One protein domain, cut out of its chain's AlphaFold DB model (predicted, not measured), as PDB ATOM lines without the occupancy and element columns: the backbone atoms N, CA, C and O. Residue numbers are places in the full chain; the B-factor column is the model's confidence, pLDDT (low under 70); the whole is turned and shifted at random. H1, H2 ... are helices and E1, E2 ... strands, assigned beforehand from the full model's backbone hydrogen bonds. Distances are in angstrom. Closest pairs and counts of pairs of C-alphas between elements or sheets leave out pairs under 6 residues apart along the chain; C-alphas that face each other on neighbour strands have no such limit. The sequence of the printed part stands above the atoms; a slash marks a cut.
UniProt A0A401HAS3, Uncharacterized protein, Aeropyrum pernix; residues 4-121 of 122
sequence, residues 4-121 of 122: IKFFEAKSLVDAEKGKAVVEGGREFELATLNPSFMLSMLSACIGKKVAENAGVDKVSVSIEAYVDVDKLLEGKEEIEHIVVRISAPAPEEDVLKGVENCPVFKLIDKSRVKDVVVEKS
ATOM      1  N   ILE A   4    -109.496 -21.396  78.212       78.38
ATOM      2  CA  ILE A   4    -110.183 -20.732  79.328       78.38
ATOM      3  C   ILE A   4    -110.794 -19.409  78.880       78.38
ATOM      4  O   ILE A   4    -110.264 -18.742  77.991       78.38
ATOM      5  N   LYS A   5    -111.907 -19.019  79.511       78.62
ATOM      6  CA  LYS A   5    -112.494 -17.687  79.341       78.62
ATOM      7  C   LYS A   5    -111.548 -16.667  79.964       78.62
ATOM      8  O   LYS A   5    -111.360 -16.647  81.177       78.62
ATOM      9  N   PHE A   6    -110.945 -15.849  79.116       72.88
ATOM     10  CA  PHE A   6    -109.961 -14.848  79.504       72.88
ATOM     11  C   PHE A   6    -110.613 -13.513  79.853       72.88
ATOM     12  O   PHE A   6    -110.198 -12.840  80.795       72.88
ATOM     13  N   PHE A   7    -111.647 -13.138  79.099       78.44
ATOM     14  CA  PHE A   7    -112.307 -11.847  79.230       78.44
ATOM     15  C   PHE A   7    -113.787 -11.929  78.842       78.44
ATOM     16  O   PHE A   7    -114.186 -12.757  78.022       78.44
ATOM     17  N   GLU A   8    -114.593 -11.047  79.433       79.69
ATOM     18  CA  GLU A   8    -115.991 -10.828  79.071       79.69
ATOM     19  C   GLU A   8    -116.268  -9.326  78.970       79.69
ATOM     20  O   GLU A   8    -116.075  -8.601  79.949       79.69
ATOM     21  N   ALA A   9    -116.733  -8.870  77.805       79.50
ATOM     22  CA  ALA A   9    -117.313  -7.539  77.639       79.50
ATOM     23  C   ALA A   9    -118.831  -7.660  77.625       79.50
ATOM     24  O   ALA A   9    -119.390  -8.278  76.718       79.50
ATOM     25  N   LYS A  10    -119.497  -7.015  78.584       80.12
ATOM     26  CA  LYS A  10    -120.958  -6.910  78.604       80.12
ATOM     27  C   LYS A  10    -121.372  -5.516  78.193       80.12
ATOM     28  O   LYS A  10    -120.831  -4.546  78.710       80.12
ATOM     29  N   SER A  11    -122.350  -5.410  77.307       79.81
ATOM     30  CA  SER A  11    -123.023  -4.151  77.025       79.81
ATOM     31  C   SER A  11    -124.522  -4.274  77.220       79.81
ATOM     32  O   SER A  11    -125.133  -5.226  76.734       79.81
ATOM     33  N   LEU A  12    -125.109  -3.269  77.861       80.00
ATOM     34  CA  LEU A  12    -126.548  -3.050  77.875       80.00
ATOM     35  C   LEU A  12    -126.848  -1.784  77.074       80.00
ATOM     36  O   LEU A  12    -126.336  -0.709  77.397       80.00
ATOM     37  N   VAL A  13    -127.665  -1.920  76.035       78.69
ATOM     38  CA  VAL A  13    -128.124  -0.800  75.212       78.69
ATOM     39  C   VAL A  13    -129.575  -0.500  75.561       78.69
ATOM     40  O   VAL A  13    -130.425  -1.380  75.449       78.69
ATOM     41  N   ASP A  14    -129.819   0.735  76.000       74.88
ATOM     42  CA  ASP A  14    -131.144   1.324  76.220       74.88
ATOM     43  C   ASP A  14    -131.374   2.353  75.096       74.88
ATOM     44  O   ASP A  14    -130.746   3.423  75.081       74.88
ATOM     45  N   ALA A  15    -132.194   1.981  74.105       66.19
ATOM     46  CA  ALA A  15    -132.406   2.767  72.889       66.19
ATOM     47  C   ALA A  15    -133.170   4.072  73.167       66.19
ATOM     48  O   ALA A  15    -132.822   5.106  72.594       66.19
ATOM     49  N   GLU A  16    -134.124   4.061  74.106       63.94
ATOM     50  CA  GLU A  16    -134.877   5.254  74.521       63.94
ATOM     51  C   GLU A  16    -133.965   6.320  75.138       63.94
ATOM     52  O   GLU A  16    -134.171   7.522  74.958       63.94
ATOM     53  N   LYS A  17    -132.926   5.892  75.864       57.31
ATOM     54  CA  LYS A  17    -131.979   6.803  76.522       57.31
ATOM     55  C   LYS A  17    -130.736   7.105  75.696       57.31
ATOM     56  O   LYS A  17    -129.915   7.907  76.145       57.31
ATOM     57  N   GLY A  18    -130.563   6.464  74.538       53.22
ATOM     58  CA  GLY A  18    -129.371   6.599  73.698       53.22
ATOM     59  C   GLY A  18    -128.066   6.237  74.422       53.22
ATOM     60  O   GLY A  18    -127.012   6.785  74.095       53.22
ATOM     61  N   LYS A  19    -128.125   5.363  75.437       56.47
ATOM     62  CA  LYS A  19    -126.984   5.013  76.296       56.47
ATOM     63  C   LYS A  19    -126.621   3.540  76.127       56.47
ATOM     64  O   LYS A  19    -127.465   2.664  76.293       56.47
ATOM     65  N   ALA A  20    -125.344   3.286  75.852       54.69
ATOM     66  CA  ALA A  20    -124.730   1.969  75.962       54.69
ATOM     67  C   ALA A  20    -123.812   1.974  77.190       54.69
ATOM     68  O   ALA A  20    -122.891   2.788  77.262       54.69
ATOM     69  N   VAL A  21    -124.077   1.104  78.163       62.34
ATOM     70  CA  VAL A  21    -123.185   0.889  79.314       62.34
ATOM     71  C   VAL A  21    -122.359  -0.349  79.022       62.34
ATOM     72  O   VAL A  21    -122.940  -1.390  78.721       62.34
ATOM     73  N   VAL A  22    -121.030  -0.230  79.086       58.72
ATOM     74  CA  VAL A  22    -120.108  -1.352  78.879       58.72
ATOM     75  C   VAL A  22    -119.365  -1.651  80.174       58.72
ATOM     76  O   VAL A  22    -118.720  -0.767  80.733       58.72
ATOM     77  N   GLU A  23    -119.450  -2.894  80.632       60.25
ATOM     78  CA  GLU A  23    -118.731  -3.401  81.800       60.25
ATOM     79  C   GLU A  23    -117.651  -4.386  81.334       60.25
ATOM     80  O   GLU A  23    -117.940  -5.357  80.628       60.25
ATOM     81  N   GLY A  24    -116.398  -4.118  81.714       54.50
ATOM     82  CA  GLY A  24    -115.241  -4.977  81.460       54.50
ATOM     83  C   GLY A  24    -114.592  -5.390  82.781       54.50
ATOM     84  O   GLY A  24    -114.314  -4.549  83.630       54.50
ATOM     85  N   GLY A  25    -114.371  -6.690  82.974       45.56
ATOM     86  CA  GLY A  25    -114.038  -7.270  84.282       45.56
ATOM     87  C   GLY A  25    -112.577  -7.200  84.757       45.56
ATOM     88  O   GLY A  25    -112.245  -7.938  85.680       45.56
ATOM     89  N   ARG A  26    -111.682  -6.388  84.165       45.44
ATOM     90  CA  ARG A  26    -110.268  -6.295  84.601       45.44
ATOM     91  C   ARG A  26    -109.620  -4.928  84.358       45.44
ATOM     92  O   ARG A  26    -109.783  -4.349  83.287       45.44
ATOM     93  N   GLU A  27    -108.802  -4.489  85.318       37.53
ATOM     94  CA  GLU A  27    -107.759  -3.471  85.134       37.53
ATOM     95  C   GLU A  27    -106.564  -4.101  84.397       37.53
ATOM     96  O   GLU A  27    -106.079  -5.163  84.787       37.53
ATOM     97  N   PHE A  28    -106.107  -3.466  83.318       42.59
ATOM     98  CA  PHE A  28    -104.924  -3.862  82.548       42.59
ATOM     99  C   PHE A  28    -103.994  -2.656  82.413       42.59
ATOM    100  O   PHE A  28    -104.459  -1.532  82.211       42.59
ATOM    101  N   GLU A  29    -102.685  -2.893  82.472       32.06
ATOM    102  CA  GLU A  29    -101.676  -1.863  82.222       32.06
ATOM    103  C   GLU A  29    -101.662  -1.466  80.729       32.06
ATOM    104  O   GLU A  29    -101.598  -2.308  79.831       32.06
ATOM    105  N   LEU A  30    -101.781  -0.158  80.459       31.95
ATOM    106  CA  LEU A  30    -101.855   0.434  79.119       31.95
ATOM    107  C   LEU A  30    -100.521   0.301  78.359       31.95
ATOM    108  O   LEU A  30     -99.628   1.125  78.549       31.95
ATOM    109  N   ALA A  31    -100.400  -0.648  77.428       34.47
ATOM    110  CA  ALA A  31     -99.307  -0.615  76.440       34.47
ATOM    111  C   ALA A  31     -99.685  -1.060  75.014       34.47
ATOM    112  O   ALA A  31     -98.944  -0.807  74.068       34.47
ATOM    113  N   THR A  32    -100.855  -1.651  74.803       42.00
ATOM    114  CA  THR A  32    -101.376  -2.004  73.476       42.00
ATOM    115  C   THR A  32    -102.865  -1.689  73.459       42.00
ATOM    116  O   THR A  32    -103.505  -1.717  74.509       42.00
ATOM    117  N   LEU A  33    -103.432  -1.321  72.306       42.38
ATOM    118  CA  LEU A  33    -104.886  -1.203  72.136       42.38
ATOM    119  C   LEU A  33    -105.514  -2.536  72.568       42.38
ATOM    120  O   LEU A  33    -105.457  -3.528  71.849       42.38
ATOM    121  N   ASN A  34    -105.994  -2.554  73.808       65.31
ATOM    122  CA  ASN A  34    -106.253  -3.760  74.574       65.31
ATOM    123  C   ASN A  34    -107.359  -4.562  73.868       65.31
ATOM    124  O   ASN A  34    -108.382  -3.962  73.520       65.31
ATOM    125  N   PRO A  35    -107.216  -5.883  73.659       64.81
ATOM    126  CA  PRO A  35    -108.294  -6.722  73.136       64.81
ATOM    127  C   PRO A  35    -109.633  -6.481  73.850       64.81
ATOM    128  O   PRO A  35    -110.684  -6.470  73.216       64.81
ATOM    129  N   SER A  36    -109.592  -6.132  75.138       71.50
ATOM    130  CA  SER A  36    -110.744  -5.692  75.934       71.50
ATOM    131  C   SER A  36    -111.478  -4.477  75.347       71.50
ATOM    132  O   SER A  36    -112.707  -4.449  75.340       71.50
ATOM    133  N   PHE A  37    -110.755  -3.478  74.828       75.31
ATOM    134  CA  PHE A  37    -111.338  -2.287  74.199       75.31
ATOM    135  C   PHE A  37    -112.022  -2.632  72.872       75.31
ATOM    136  O   PHE A  37    -113.145  -2.194  72.630       75.31
ATOM    137  N   MET A  38    -111.395  -3.476  72.046       79.00
ATOM    138  CA  MET A  38    -111.992  -3.945  70.789       79.00
ATOM    139  C   MET A  38    -113.260  -4.769  71.032       79.00
ATOM    140  O   MET A  38    -114.271  -4.555  70.365       79.00
ATOM    141  N   LEU A  39    -113.240  -5.665  72.022       83.94
ATOM    142  CA  LEU A  39    -114.405  -6.468  72.406       83.94
ATOM    143  C   LEU A  39    -115.514  -5.605  73.025       83.94
ATOM    144  O   LEU A  39    -116.688  -5.828  72.748       83.94
ATOM    145  N   SER A  40    -115.156  -4.569  73.788       83.06
ATOM    146  CA  SER A  40    -116.103  -3.582  74.329       83.06
ATOM    147  C   SER A  40    -116.758  -2.733  73.234       83.06
ATOM    148  O   SER A  40    -117.960  -2.479  73.260       83.06
ATOM    149  N   MET A  41    -115.986  -2.306  72.231       85.50
ATOM    150  CA  MET A  41    -116.535  -1.633  71.054       85.50
ATOM    151  C   MET A  41    -117.445  -2.559  70.251       85.50
ATOM    152  O   MET A  41    -118.474  -2.116  69.736       85.50
ATOM    153  N   LEU A  42    -117.073  -3.837  70.138       87.31
ATOM    154  CA  LEU A  42    -117.882  -4.818  69.437       87.31
ATOM    155  C   LEU A  42    -119.231  -5.024  70.132       87.31
ATOM    156  O   LEU A  42    -120.253  -4.981  69.448       87.31
ATOM    157  N   SER A  43    -119.251  -5.192  71.459       89.81
ATOM    158  CA  SER A  43    -120.493  -5.427  72.210       89.81
ATOM    159  C   SER A  43    -121.462  -4.259  72.039       89.81
ATOM    160  O   SER A  43    -122.602  -4.463  71.619       89.81
ATOM    161  N   ALA A  44    -120.983  -3.025  72.220       88.25
ATOM    162  CA  ALA A  44    -121.790  -1.822  72.032       88.25
ATOM    163  C   ALA A  44    -122.292  -1.655  70.586       88.25
ATOM    164  O   ALA A  44    -123.448  -1.286  70.366       88.25
ATOM    165  N   CYS A  45    -121.443  -1.930  69.591       90.12
ATOM    166  CA  CYS A  45    -121.812  -1.847  68.179       90.12
ATOM    167  C   CYS A  45    -122.903  -2.858  67.805       90.12
ATOM    168  O   CYS A  45    -123.883  -2.480  67.159       90.12
ATOM    169  N   ILE A  46    -122.755  -4.113  68.240       91.75
ATOM    170  CA  ILE A  46    -123.765  -5.157  68.046       91.75
ATOM    171  C   ILE A  46    -125.059  -4.753  68.747       91.75
ATOM    172  O   ILE A  46    -126.101  -4.720  68.103       91.75
ATOM    173  N   GLY A  47    -124.995  -4.370  70.024       90.56
ATOM    174  CA  GLY A  47    -126.181  -4.007  70.798       90.56
ATOM    175  C   GLY A  47    -126.975  -2.875  70.146       90.56
ATOM    176  O   GLY A  47    -128.190  -2.977  69.996       90.56
ATOM    177  N   LYS A  48    -126.282  -1.834  69.663       90.62
ATOM    178  CA  LYS A  48    -126.909  -0.723  68.939       90.62
ATOM    179  C   LYS A  48    -127.566  -1.182  67.639       90.62
ATOM    180  O   LYS A  48    -128.695  -0.791  67.362       90.62
ATOM    181  N   LYS A  49    -126.876  -1.990  66.831       93.19
ATOM    182  CA  LYS A  49    -127.414  -2.433  65.538       93.19
ATOM    183  C   LYS A  49    -128.544  -3.436  65.667       93.19
ATOM    184  O   LYS A  49    -129.471  -3.374  64.872       93.19
ATOM    185  N   VAL A  50    -128.510  -4.292  66.681       92.12
ATOM    186  CA  VAL A  50    -129.634  -5.163  67.031       92.12
ATOM    187  C   VAL A  50    -130.838  -4.330  67.467       92.12
ATOM    188  O   VAL A  50    -131.922  -4.556  66.946       92.12
ATOM    189  N   ALA A  51    -130.656  -3.327  68.334       90.06
ATOM    190  CA  ALA A  51    -131.747  -2.444  68.757       90.06
ATOM    191  C   ALA A  51    -132.386  -1.699  67.568       90.06
ATOM    192  O   ALA A  51    -133.606  -1.695  67.426       90.06
ATOM    193  N   GLU A  52    -131.559  -1.132  66.677       89.56
ATOM    194  CA  GLU A  52    -132.012  -0.434  65.464       89.56
ATOM    195  C   GLU A  52    -132.746  -1.365  64.486       89.56
ATOM    196  O   GLU A  52    -133.805  -1.002  63.980       89.56
ATOM    197  N   ASN A  53    -132.195  -2.553  64.205       90.62
ATOM    198  CA  ASN A  53    -132.781  -3.487  63.241       90.62
ATOM    199  C   ASN A  53    -134.069  -4.132  63.756       90.62
ATOM    200  O   ASN A  53    -135.016  -4.288  62.992       90.62
ATOM    201  N   ALA A  54    -134.080  -4.549  65.020       87.81
ATOM    202  CA  ALA A  54    -135.199  -5.275  65.604       87.81
ATOM    203  C   ALA A  54    -136.290  -4.352  66.173       87.81
ATOM    204  O   ALA A  54    -137.351  -4.837  66.557       87.81
ATOM    205  N   GLY A  55    -136.043  -3.039  66.243       87.00
ATOM    206  CA  GLY A  55    -136.993  -2.071  66.791       87.00
ATOM    207  C   GLY A  55    -137.274  -2.291  68.279       87.00
ATOM    208  O   GLY A  55    -138.421  -2.169  68.703       87.00
ATOM    209  N   VAL A  56    -136.248  -2.660  69.055       86.81
ATOM    210  CA  VAL A  56    -136.369  -2.982  70.486       86.81
ATOM    211  C   VAL A  56    -135.583  -2.014  71.358       86.81
ATOM    212  O   VAL A  56    -134.485  -1.581  71.009       86.81
ATOM    213  N   ASP A  57    -136.114  -1.746  72.548       82.31
ATOM    214  CA  ASP A  57    -135.543  -0.737  73.442       82.31
ATOM    215  C   ASP A  57    -134.386  -1.253  74.295       82.31
ATOM    216  O   ASP A  57    -133.585  -0.462  74.794       82.31
ATOM    217  N   LYS A  58    -134.295  -2.573  74.490       85.50
ATOM    218  CA  LYS A  58    -133.297  -3.201  75.359       85.50
ATOM    219  C   LYS A  58    -132.621  -4.369  74.669       85.50
ATOM    220  O   LYS A  58    -133.273  -5.344  74.303       85.50
ATOM    221  N   VAL A  59    -131.299  -4.284  74.575       87.62
ATOM    222  CA  VAL A  59    -130.444  -5.369  74.092       87.62
ATOM    223  C   VAL A  59    -129.303  -5.570  75.074       87.62
ATOM    224  O   VAL A  59    -128.599  -4.620  75.428       87.62
ATOM    225  N   SER A  60    -129.106  -6.813  75.502       90.88
ATOM    226  CA  SER A  60    -127.921  -7.228  76.243       90.88
ATOM    227  C   SER A  60    -127.010  -8.020  75.319       90.88
ATOM    228  O   SER A  60    -127.459  -8.938  74.640       90.88
ATOM    229  N   VAL A  61    -125.732  -7.658  75.286       90.38
ATOM    230  CA  VAL A  61    -124.702  -8.383  74.538       90.38
ATOM    231  C   VAL A  61    -123.585  -8.741  75.502       90.38
ATOM    232  O   VAL A  61    -123.079  -7.865  76.201       90.38
ATOM    233  N   SER A  62    -123.178 -10.003  75.520       89.88
ATOM    234  CA  SER A  62    -121.959 -10.461  76.179       89.88
ATOM    235  C   SER A  62    -121.020 -11.062  75.142       89.88
ATOM    236  O   SER A  62    -121.426 -11.895  74.337       89.88
ATOM    237  N   ILE A  63    -119.764 -10.628  75.137       88.81
ATOM    238  CA  ILE A  63    -118.722 -11.207  74.293       88.81
ATOM    239  C   ILE A  63    -117.683 -11.844  75.194       88.81
ATOM    240  O   ILE A  63    -117.001 -11.156  75.954       88.81
ATOM    241  N   GLU A  64    -117.548 -13.156  75.065       87.62
ATOM    242  CA  GLU A  64    -116.604 -13.977  75.809       87.62
ATOM    243  C   GLU A  64    -115.400 -14.275  74.916       87.62
ATOM    244  O   GLU A  64    -115.558 -14.832  73.830       87.62
ATOM    245  N   ALA A  65    -114.197 -13.914  75.358       85.19
ATOM    246  CA  ALA A  65    -112.956 -14.245  74.662       85.19
ATOM    247  C   ALA A  65    -112.234 -15.390  75.368       85.19
ATOM    248  O   ALA A  65    -112.046 -15.362  76.587       85.19
ATOM    249  N   TYR A  66    -111.807 -16.378  74.588       84.25
ATOM    250  CA  TYR A  66    -111.111 -17.565  75.059       84.25
ATOM    251  C   TYR A  66    -109.673 -17.574  74.549       84.25
ATOM    252  O   TYR A  66    -109.417 -17.255  73.388       84.25
ATOM    253  N   VAL A  67    -108.748 -17.966  75.419       83.44
ATOM    254  CA  VAL A  67    -107.318 -18.087  75.106       83.44
ATOM    255  C   VAL A  67    -106.839 -19.502  75.402       83.44
ATOM    256  O   VAL A  67    -107.411 -20.204  76.243       83.44
ATOM    257  N   ASP A  68    -105.787 -19.906  74.701       83.94
ATOM    258  CA  ASP A  68    -105.062 -21.137  74.987       83.94
ATOM    259  C   ASP A  68    -104.211 -20.960  76.256       83.94
ATOM    260  O   ASP A  68    -103.487 -19.972  76.402       83.94
ATOM    261  N   VAL A  69    -104.327 -21.904  77.194       79.50
ATOM    262  CA  VAL A  69    -103.615 -21.833  78.480       79.50
ATOM    263  C   VAL A  69    -102.108 -21.980  78.295       79.50
ATOM    264  O   VAL A  69    -101.355 -21.270  78.957       79.50
ATOM    265  N   ASP A  70    -101.661 -22.854  77.395       82.75
ATOM    266  CA  ASP A  70    -100.239 -23.103  77.166       82.75
ATOM    267  C   ASP A  70     -99.590 -21.849  76.555       82.75
ATOM    268  O   ASP A  70     -98.555 -21.389  77.037       82.75
ATOM    269  N   LYS A  71    -100.259 -21.201  75.588       79.25
ATOM    270  CA  LYS A  71     -99.814 -19.904  75.036       79.25
ATOM    271  C   LYS A  71     -99.787 -18.795  76.088       79.25
ATOM    272  O   LYS A  71     -98.852 -17.994  76.107       79.25
ATOM    273  N   LEU A  72    -100.781 -18.754  76.978       77.94
ATOM    274  CA  LEU A  72    -100.834 -17.765  78.052       77.94
ATOM    275  C   LEU A  72     -99.666 -17.940  79.035       77.94
ATOM    276  O   LEU A  72     -99.050 -16.955  79.435       77.94
ATOM    277  N   LEU A  73     -99.328 -19.185  79.389       79.62
ATOM    278  CA  LEU A  73     -98.172 -19.507  80.234       79.62
ATOM    279  C   LEU A  73     -96.836 -19.147  79.560       79.62
ATOM    280  O   LEU A  73     -95.878 -18.807  80.252       79.62
ATOM    281  N   GLU A  74     -96.782 -19.154  78.225       83.88
ATOM    282  CA  GLU A  74     -95.658 -18.637  77.428       83.88
ATOM    283  C   GLU A  74     -95.633 -17.096  77.306       83.88
ATOM    284  O   GLU A  74     -94.752 -16.546  76.642       83.88
ATOM    285  N   GLY A  75     -96.589 -16.384  77.914       74.88
ATOM    286  CA  GLY A  75     -96.713 -14.924  77.832       74.88
ATOM    287  C   GLY A  75     -97.323 -14.411  76.522       74.88
ATOM    288  O   GLY A  75     -97.218 -13.223  76.220       74.88
ATOM    289  N   LYS A  76     -97.948 -15.285  75.724       74.62
ATOM    290  CA  LYS A  76     -98.641 -14.922  74.480       74.62
ATOM    291  C   LYS A  76    -100.141 -14.799  74.736       74.62
ATOM    292  O   LYS A  76    -100.856 -15.794  74.834       74.62
ATOM    293  N   GLU A  77    -100.634 -13.567  74.781       68.12
ATOM    294  CA  GLU A  77    -102.064 -13.266  74.913       68.12
ATOM    295  C   GLU A  77    -102.764 -13.306  73.544       68.12
ATOM    296  O   GLU A  77    -103.142 -12.282  72.974       68.12
ATOM    297  N   GLU A  78    -102.904 -14.507  72.981       75.56
ATOM    298  CA  GLU A  78    -103.601 -14.715  71.711       75.56
ATOM    299  C   GLU A  78    -105.027 -15.242  71.936       75.56
ATOM    300  O   GLU A  78    -105.230 -16.300  72.532       75.56
ATOM    301  N   ILE A  79    -106.028 -14.513  71.426       78.06
ATOM    302  CA  ILE A  79    -107.430 -14.951  71.446       78.06
ATOM    303  C   ILE A  79    -107.605 -16.114  70.471       78.06
ATOM    304  O   ILE A  79    -107.559 -15.908  69.263       78.06
ATOM    305  N   GLU A  80    -107.880 -17.309  70.976       84.31
ATOM    306  CA  GLU A  80    -108.192 -18.470  70.140       84.31
ATOM    307  C   GLU A  80    -109.546 -18.297  69.453       84.31
ATOM    308  O   GLU A  80    -109.670 -18.440  68.240       84.31
ATOM    309  N   HIS A  81    -110.574 -17.958  70.232       86.25
ATOM    310  CA  HIS A  81    -111.903 -17.694  69.699       86.25
ATOM    311  C   HIS A  81    -112.730 -16.803  70.622       86.25
ATOM    312  O   HIS A  81    -112.424 -16.630  71.803       86.25
ATOM    313  N   ILE A  82    -113.814 -16.269  70.069       88.75
ATOM    314  CA  ILE A  82    -114.835 -15.517  70.784       88.75
ATOM    315  C   ILE A  82    -116.205 -16.177  70.641       88.75
ATOM    316  O   ILE A  82    -116.505 -16.817  69.631       88.75
ATOM    317  N   VAL A  83    -117.036 -15.988  71.660       90.00
ATOM    318  CA  VAL A  83    -118.455 -16.349  71.672       90.00
ATOM    319  C   VAL A  83    -119.249 -15.076  71.917       90.00
ATOM    320  O   VAL A  83    -118.968 -14.341  72.863       90.00
ATOM    321  N   VAL A  84    -120.227 -14.803  71.057       91.50
ATOM    322  CA  VAL A  84    -121.118 -13.646  71.189       91.50
ATOM    323  C   VAL A  84    -122.471 -14.141  71.682       91.50
ATOM    324  O   VAL A  84    -123.088 -14.978  71.039       91.50
ATOM    325  N   ARG A  85    -122.942 -13.630  72.815       93.69
ATOM    326  CA  ARG A  85    -124.251 -13.936  73.400       93.69
ATOM    327  C   ARG A  85    -125.115 -12.693  73.367       93.69
ATOM    328  O   ARG A  85    -124.661 -11.626  73.774       93.69
ATOM    329  N   ILE A  86    -126.340 -12.815  72.877       93.56
ATOM    330  CA  ILE A  86    -127.238 -11.679  72.680       93.56
ATOM    331  C   ILE A  86    -128.602 -12.032  73.242       93.56
ATOM    332  O   ILE A  86    -129.177 -13.045  72.861       93.56
ATOM    333  N   SER A  87    -129.136 -11.171  74.101       92.25
ATOM    334  CA  SER A  87    -130.519 -11.250  74.560       92.25
ATOM    335  C   SER A  87    -131.265  -9.995  74.126       92.25
ATOM    336  O   SER A  87    -130.869  -8.872  74.456       92.25
ATOM    337  N   ALA A  88    -132.327 -10.199  73.353       89.12
ATOM    338  CA  ALA A  88    -133.208  -9.155  72.854       89.12
ATOM    339  C   ALA A  88    -134.638  -9.709  72.711       89.12
ATOM    340  O   ALA A  88    -134.797 -10.869  72.316       89.12
ATOM    341  N   PRO A  89    -135.683  -8.899  72.965       88.62
ATOM    342  CA  PRO A  89    -137.076  -9.299  72.782       88.62
ATOM    343  C   PRO A  89    -137.479  -9.223  71.298       88.62
ATOM    344  O   PRO A  89    -138.353  -8.451  70.915       88.62
ATOM    345  N   ALA A  90    -136.802  -9.996  70.446       88.00
ATOM    346  CA  ALA A  90    -136.957  -9.960  68.995       88.00
ATOM    347  C   ALA A  90    -136.780 -11.349  68.354       88.00
ATOM    348  O   ALA A  90    -136.152 -12.227  68.957       88.00
ATOM    349  N   PRO A  91    -137.292 -11.563  67.127       90.31
ATOM    350  CA  PRO A  91    -136.987 -12.755  66.347       90.31
ATOM    351  C   PRO A  91    -135.481 -12.900  66.110       90.31
ATOM    352  O   PRO A  91    -134.784 -11.927  65.822       90.31
ATOM    353  N   GLU A  92    -134.988 -14.135  66.174       92.00
ATOM    354  CA  GLU A  92    -133.571 -14.457  65.969       92.00
ATOM    355  C   GLU A  92    -133.032 -13.919  64.634       92.00
ATOM    356  O   GLU A  92    -131.924 -13.395  64.579       92.00
ATOM    357  N   GLU A  93    -133.841 -13.961  63.574       91.88
ATOM    358  CA  GLU A  93    -133.469 -13.450  62.252       91.88
ATOM    359  C   GLU A  93    -133.136 -11.945  62.269       91.88
ATOM    360  O   GLU A  93    -132.154 -11.515  61.658       91.88
ATOM    361  N   ASP A  94    -133.912 -11.143  63.000       91.50
ATOM    362  CA  ASP A  94    -133.707  -9.694  63.087       91.50
ATOM    363  C   ASP A  94    -132.485  -9.356  63.947       91.50
ATOM    364  O   ASP A  94    -131.715  -8.445  63.617       91.50
ATOM    365  N   VAL A  95    -132.253 -10.148  65.001       91.81
ATOM    366  CA  VAL A  95    -131.050 -10.058  65.836       91.81
ATOM    367  C   VAL A  95    -129.802 -10.360  65.008       91.81
ATOM    368  O   VAL A  95    -128.865  -9.560  65.003       91.81
ATOM    369  N   LEU A  96    -129.788 -11.463  64.256       92.38
ATOM    370  CA  LEU A  96    -128.640 -11.853  63.432       92.38
ATOM    371  C   LEU A  96    -128.339 -10.820  62.338       92.38
ATOM    372  O   LEU A  96    -127.181 -10.438  62.166       92.38
ATOM    373  N   LYS A  97    -129.365 -10.270  61.672       92.12
ATOM    374  CA  LYS A  97    -129.177  -9.149  60.731       92.12
ATOM    375  C   LYS A  97    -128.550  -7.929  61.413       92.12
ATOM    376  O   LYS A  97    -127.700  -7.260  60.825       92.12
ATOM    377  N   GLY A  98    -128.943  -7.635  62.654       90.44
ATOM    378  CA  GLY A  98    -128.341  -6.572  63.460       90.44
ATOM    379  C   GLY A  98    -126.849  -6.801  63.725       90.44
ATOM    380  O   GLY A  98    -126.045  -5.883  63.559       90.44
ATOM    381  N   VAL A  99    -126.456  -8.035  64.057       91.44
ATOM    382  CA  VAL A  99    -125.045  -8.422  64.244       91.44
ATOM    383  C   VAL A  99    -124.236  -8.189  62.969       91.44
ATOM    384  O   VAL A  99    -123.189  -7.541  63.011       91.44
ATOM    385  N   GLU A 100    -124.727  -8.654  61.819       90.31
ATOM    386  CA  GLU A 100    -124.035  -8.503  60.530       90.31
ATOM    387  C   GLU A 100    -123.895  -7.039  60.084       90.31
ATOM    388  O   GLU A 100    -122.924  -6.661  59.415       90.31
ATOM    389  N   ASN A 101    -124.842  -6.195  60.498       91.00
ATOM    390  CA  ASN A 101    -124.840  -4.764  60.227       91.00
ATOM    391  C   ASN A 101    -123.866  -3.970  61.112       91.00
ATOM    392  O   ASN A 101    -123.642  -2.786  60.842       91.00
ATOM    393  N   CYS A 102    -123.257  -4.579  62.135       88.56
ATOM    394  CA  CYS A 102    -122.242  -3.926  62.956       88.56
ATOM    395  C   CYS A 102    -120.930  -3.713  62.168       88.56
ATOM    396  O   CYS A 102    -120.268  -4.682  61.788       88.56
ATOM    397  N   PRO A 103    -120.472  -2.458  61.957       84.88
ATOM    398  CA  PRO A 103    -119.219  -2.194  61.245       84.88
ATOM    399  C   PRO A 103    -117.987  -2.773  61.945       84.88
ATOM    400  O   PRO A 103    -117.067  -3.226  61.275       84.88
ATOM    401  N   VAL A 104    -117.984  -2.804  63.282       83.94
ATOM    402  CA  VAL A 104    -116.877  -3.371  64.072       83.94
ATOM    403  C   VAL A 104    -116.800  -4.888  63.894       83.94
ATOM    404  O   VAL A 104    -115.706  -5.436  63.832       83.94
ATOM    405  N   PHE A 105    -117.937  -5.566  63.709       81.94
ATOM    406  CA  PHE A 105    -117.976  -7.007  63.444       81.94
ATOM    407  C   PHE A 105    -117.296  -7.366  62.113       81.94
ATOM    408  O   PHE A 105    -116.710  -8.436  61.986       81.94
ATOM    409  N   LYS A 106    -117.287  -6.446  61.137       78.44
ATOM    410  CA  LYS A 106    -116.570  -6.617  59.860       78.44
ATOM    411  C   LYS A 106    -115.049  -6.487  59.986       78.44
ATOM    412  O   LYS A 106    -114.343  -6.913  59.080       78.44
ATOM    413  N   LEU A 107    -114.554  -5.883  61.068       78.81
ATOM    414  CA  LEU A 107    -113.121  -5.714  61.332       78.81
ATOM    415  C   LEU A 107    -112.508  -6.925  62.048       78.81
ATOM    416  O   LEU A 107    -111.291  -6.988  62.206       78.81
ATOM    417  N   ILE A 108    -113.340  -7.863  62.501       77.06
ATOM    418  CA  ILE A 108    -112.905  -9.058  63.217       77.06
ATOM    419  C   ILE A 108    -112.757 -10.210  62.228       77.06
ATOM    420  O   ILE A 108    -113.577 -10.393  61.327       77.06
ATOM    421  N   ASP A 109    -111.711 -11.009  62.424       78.19
ATOM    422  CA  ASP A 109    -111.546 -12.272  61.718       78.19
ATOM    423  C   ASP A 109    -112.664 -13.244  62.121       78.19
ATOM    424  O   ASP A 109    -112.684 -13.777  63.233       78.19
ATOM    425  N   LYS A 110    -113.605 -13.477  61.200       74.88
ATOM    426  CA  LYS A 110    -114.759 -14.357  61.420       74.88
ATOM    427  C   LYS A 110    -114.360 -15.795  61.753       74.88
ATOM    428  O   LYS A 110    -115.147 -16.478  62.394       74.88
ATOM    429  N   SER A 111    -113.161 -16.247  61.376       77.75
ATOM    430  CA  SER A 111    -112.676 -17.585  61.747       77.75
ATOM    431  C   SER A 111    -112.473 -17.744  63.258       77.75
ATOM    432  O   SER A 111    -112.553 -18.857  63.774       77.75
ATOM    433  N   ARG A 112    -112.284 -16.629  63.979       80.50
ATOM    434  CA  ARG A 112    -112.201 -16.595  65.443       80.50
ATOM    435  C   ARG A 112    -113.573 -16.490  66.113       80.50
ATOM    436  O   ARG A 112    -113.649 -16.611  67.330       80.50
ATOM    437  N   VAL A 113    -114.665 -16.280  65.375       83.81
ATOM    438  CA  VAL A 113    -116.024 -16.303  65.939       83.81
ATOM    439  C   VAL A 113    -116.504 -17.746  65.957       83.81
ATOM    440  O   VAL A 113    -116.843 -18.308  64.922       83.81
ATOM    441  N   LYS A 114    -116.519 -18.355  67.144       89.12
ATOM    442  CA  LYS A 114    -116.946 -19.749  67.292       89.12
ATOM    443  C   LYS A 114    -118.461 -19.886  67.247       89.12
ATOM    444  O   LYS A 114    -118.954 -20.857  66.684       89.12
ATOM    445  N   ASP A 115    -119.170 -18.952  67.877       88.69
ATOM    446  CA  ASP A 115    -120.625 -19.009  67.978       88.69
ATOM    447  C   ASP A 115    -121.251 -17.623  68.207       88.69
ATOM    448  O   ASP A 115    -120.631 -16.739  68.814       88.69
ATOM    449  N   VAL A 116    -122.489 -17.466  67.734       88.69
ATOM    450  CA  VAL A 116    -123.371 -16.323  68.000       88.69
ATOM    451  C   VAL A 116    -124.679 -16.875  68.559       88.69
ATOM    452  O   VAL A 116    -125.533 -17.361  67.826       88.69
ATOM    453  N   VAL A 117    -124.825 -16.800  69.876       91.31
ATOM    454  CA  VAL A 117    -125.954 -17.366  70.611       91.31
ATOM    455  C   VAL A 117    -126.996 -16.281  70.843       91.31
ATOM    456  O   VAL A 117    -126.740 -15.312  71.561       91.31
ATOM    457  N   VAL A 118    -128.185 -16.455  70.268       89.31
ATOM    458  CA  VAL A 118    -129.342 -15.596  70.547       89.31
ATOM    459  C   VAL A 118    -130.185 -16.242  71.643       89.31
ATOM    460  O   VAL A 118    -130.855 -17.254  71.445       89.31
ATOM    461  N   GLU A 119    -130.126 -15.662  72.834       87.69
ATOM    462  CA  GLU A 119    -130.881 -16.097  74.001       87.69
ATOM    463  C   GLU A 119    -132.269 -15.455  73.957       87.69
ATOM    464  O   GLU A 119    -132.400 -14.228  73.978       87.69
ATOM    465  N   LYS A 120    -133.326 -16.277  73.915       71.69
ATOM    466  CA  LYS A 120    -134.701 -15.774  74.007       71.69
ATOM    467  C   LYS A 120    -134.883 -15.053  75.341       71.69
ATOM    468  O   LYS A 120    -134.835 -15.686  76.395       71.69
ATOM    469  N   SER A 121    -135.105 -13.742  75.290       60.34
ATOM    470  CA  SER A 121    -135.648 -13.009  76.431       60.34
ATOM    471  C   SER A 121    -137.070 -13.529  76.675       60.34
ATOM    472  O   SER A 121    -137.884 -13.514  75.750       60.34
TER     473      SER A 121
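What this domain is: This is residues 4 to 121 of the 122 residues of an uncharacterized protein of Aeropyrum pernix (UniProt A0A401HAS3). A twisted sheet of five strands makes a wall, with the long helix H1 running slantwise over one face and the shorter H3 on that same face, over the E4 and E5 side; these are two layers, helices on one face of a sheet and the other face bare of helices. Little H2 sits past the end of E3, at one end of the longest axis, and residues 29 to 34 stick out as a loop before H1. The printed part has 118 residues, with three named helices and five named strands in the order E1, E2, H1, E3, H2, E4, H3, E5; the sheet runs E2, E1, E3, E4, E5 and is mixed, and the class is mixed, helices and strands. The whole is compact, with a radius of gyration of the C-alphas of 14.4 A, and elongated, spanning 46 by 26 by 23 A.

Where its parts are: Find C-alpha 4 at (-110.183, -20.732, 79.328); from there E1, residues 4 to 14, runs 30.6 A. E2 follows as residues 19 to 24. Look next at C-alpha 35 at (-108.294, -6.722, 73.136), where H1, residues 35 to 54, begins its 28.0 A. E3, residues 58 to 68, covers 33.5 A, and H2 is residues 69 to 73. E4, residues 79 to 88, covers 26.5 A; H3 is residues 92 to 100; E5, residues 113 to 120, runs 20.4 A to C-alpha 120 at (-134.701, -15.774, 74.007).

How they stand to each other: Start at E1 and E2, an antiparallel hairpin, where N 12 and O 21 are 3.0 A apart, within hydrogen-bond range. E1 and E3 are antiparallel, with N 11 and O 61 at 2.8 A; E3 and E4 are antiparallel, with N 62 and O 85 at 2.8 A. E4 and E5 are parallel, with N 117 and O 84 at 2.8 A. H1 is on the sheet at a height of 7.0 A, over E1 and E3, and on the local plane stands at 39 degrees to E1, slantwise to the strands; its closest C-alphas to E1 are those of Ser 40 and Ala 9, 5.3 A apart. E2, H1, E3 form a split strand-helix-strand unit, two strands running the same way with E1 between them, and its crossover is left-handed. H2 only grazes the sheet, with residues 69 to 72. H3 is on the same face of the sheet as H1, its height over the sheet is 9.2 A, and it lies over E4, with E5 only just not under it, as 5 of its 9 C-alphas fall on E4 and 2 on E5; E4, H3, E5 form a strand-helix-strand unit, parallel neighbours joined through a helix, with a right-handed crossover. With its residues 46 to 54 alone H1 touches H3, at a steep tilt of 48 degrees, opposite ways; the closest C-alphas, of Val 50 and Gly 98, are 4.1 A apart. In H1, H2 and H3 every O i to N i+4 pair is within hydrogen-bond range.

The domain as a whole: The C-alphas farthest apart, of Glu 16 and Glu 74, are 46.0 A apart. The printed part has no cut. The link from H3 to E5, residues 101 to 112, is long. Mean pLDDT of the printed part is 78.6; look for values under 70 at residues 15 to 35, 77 and 121.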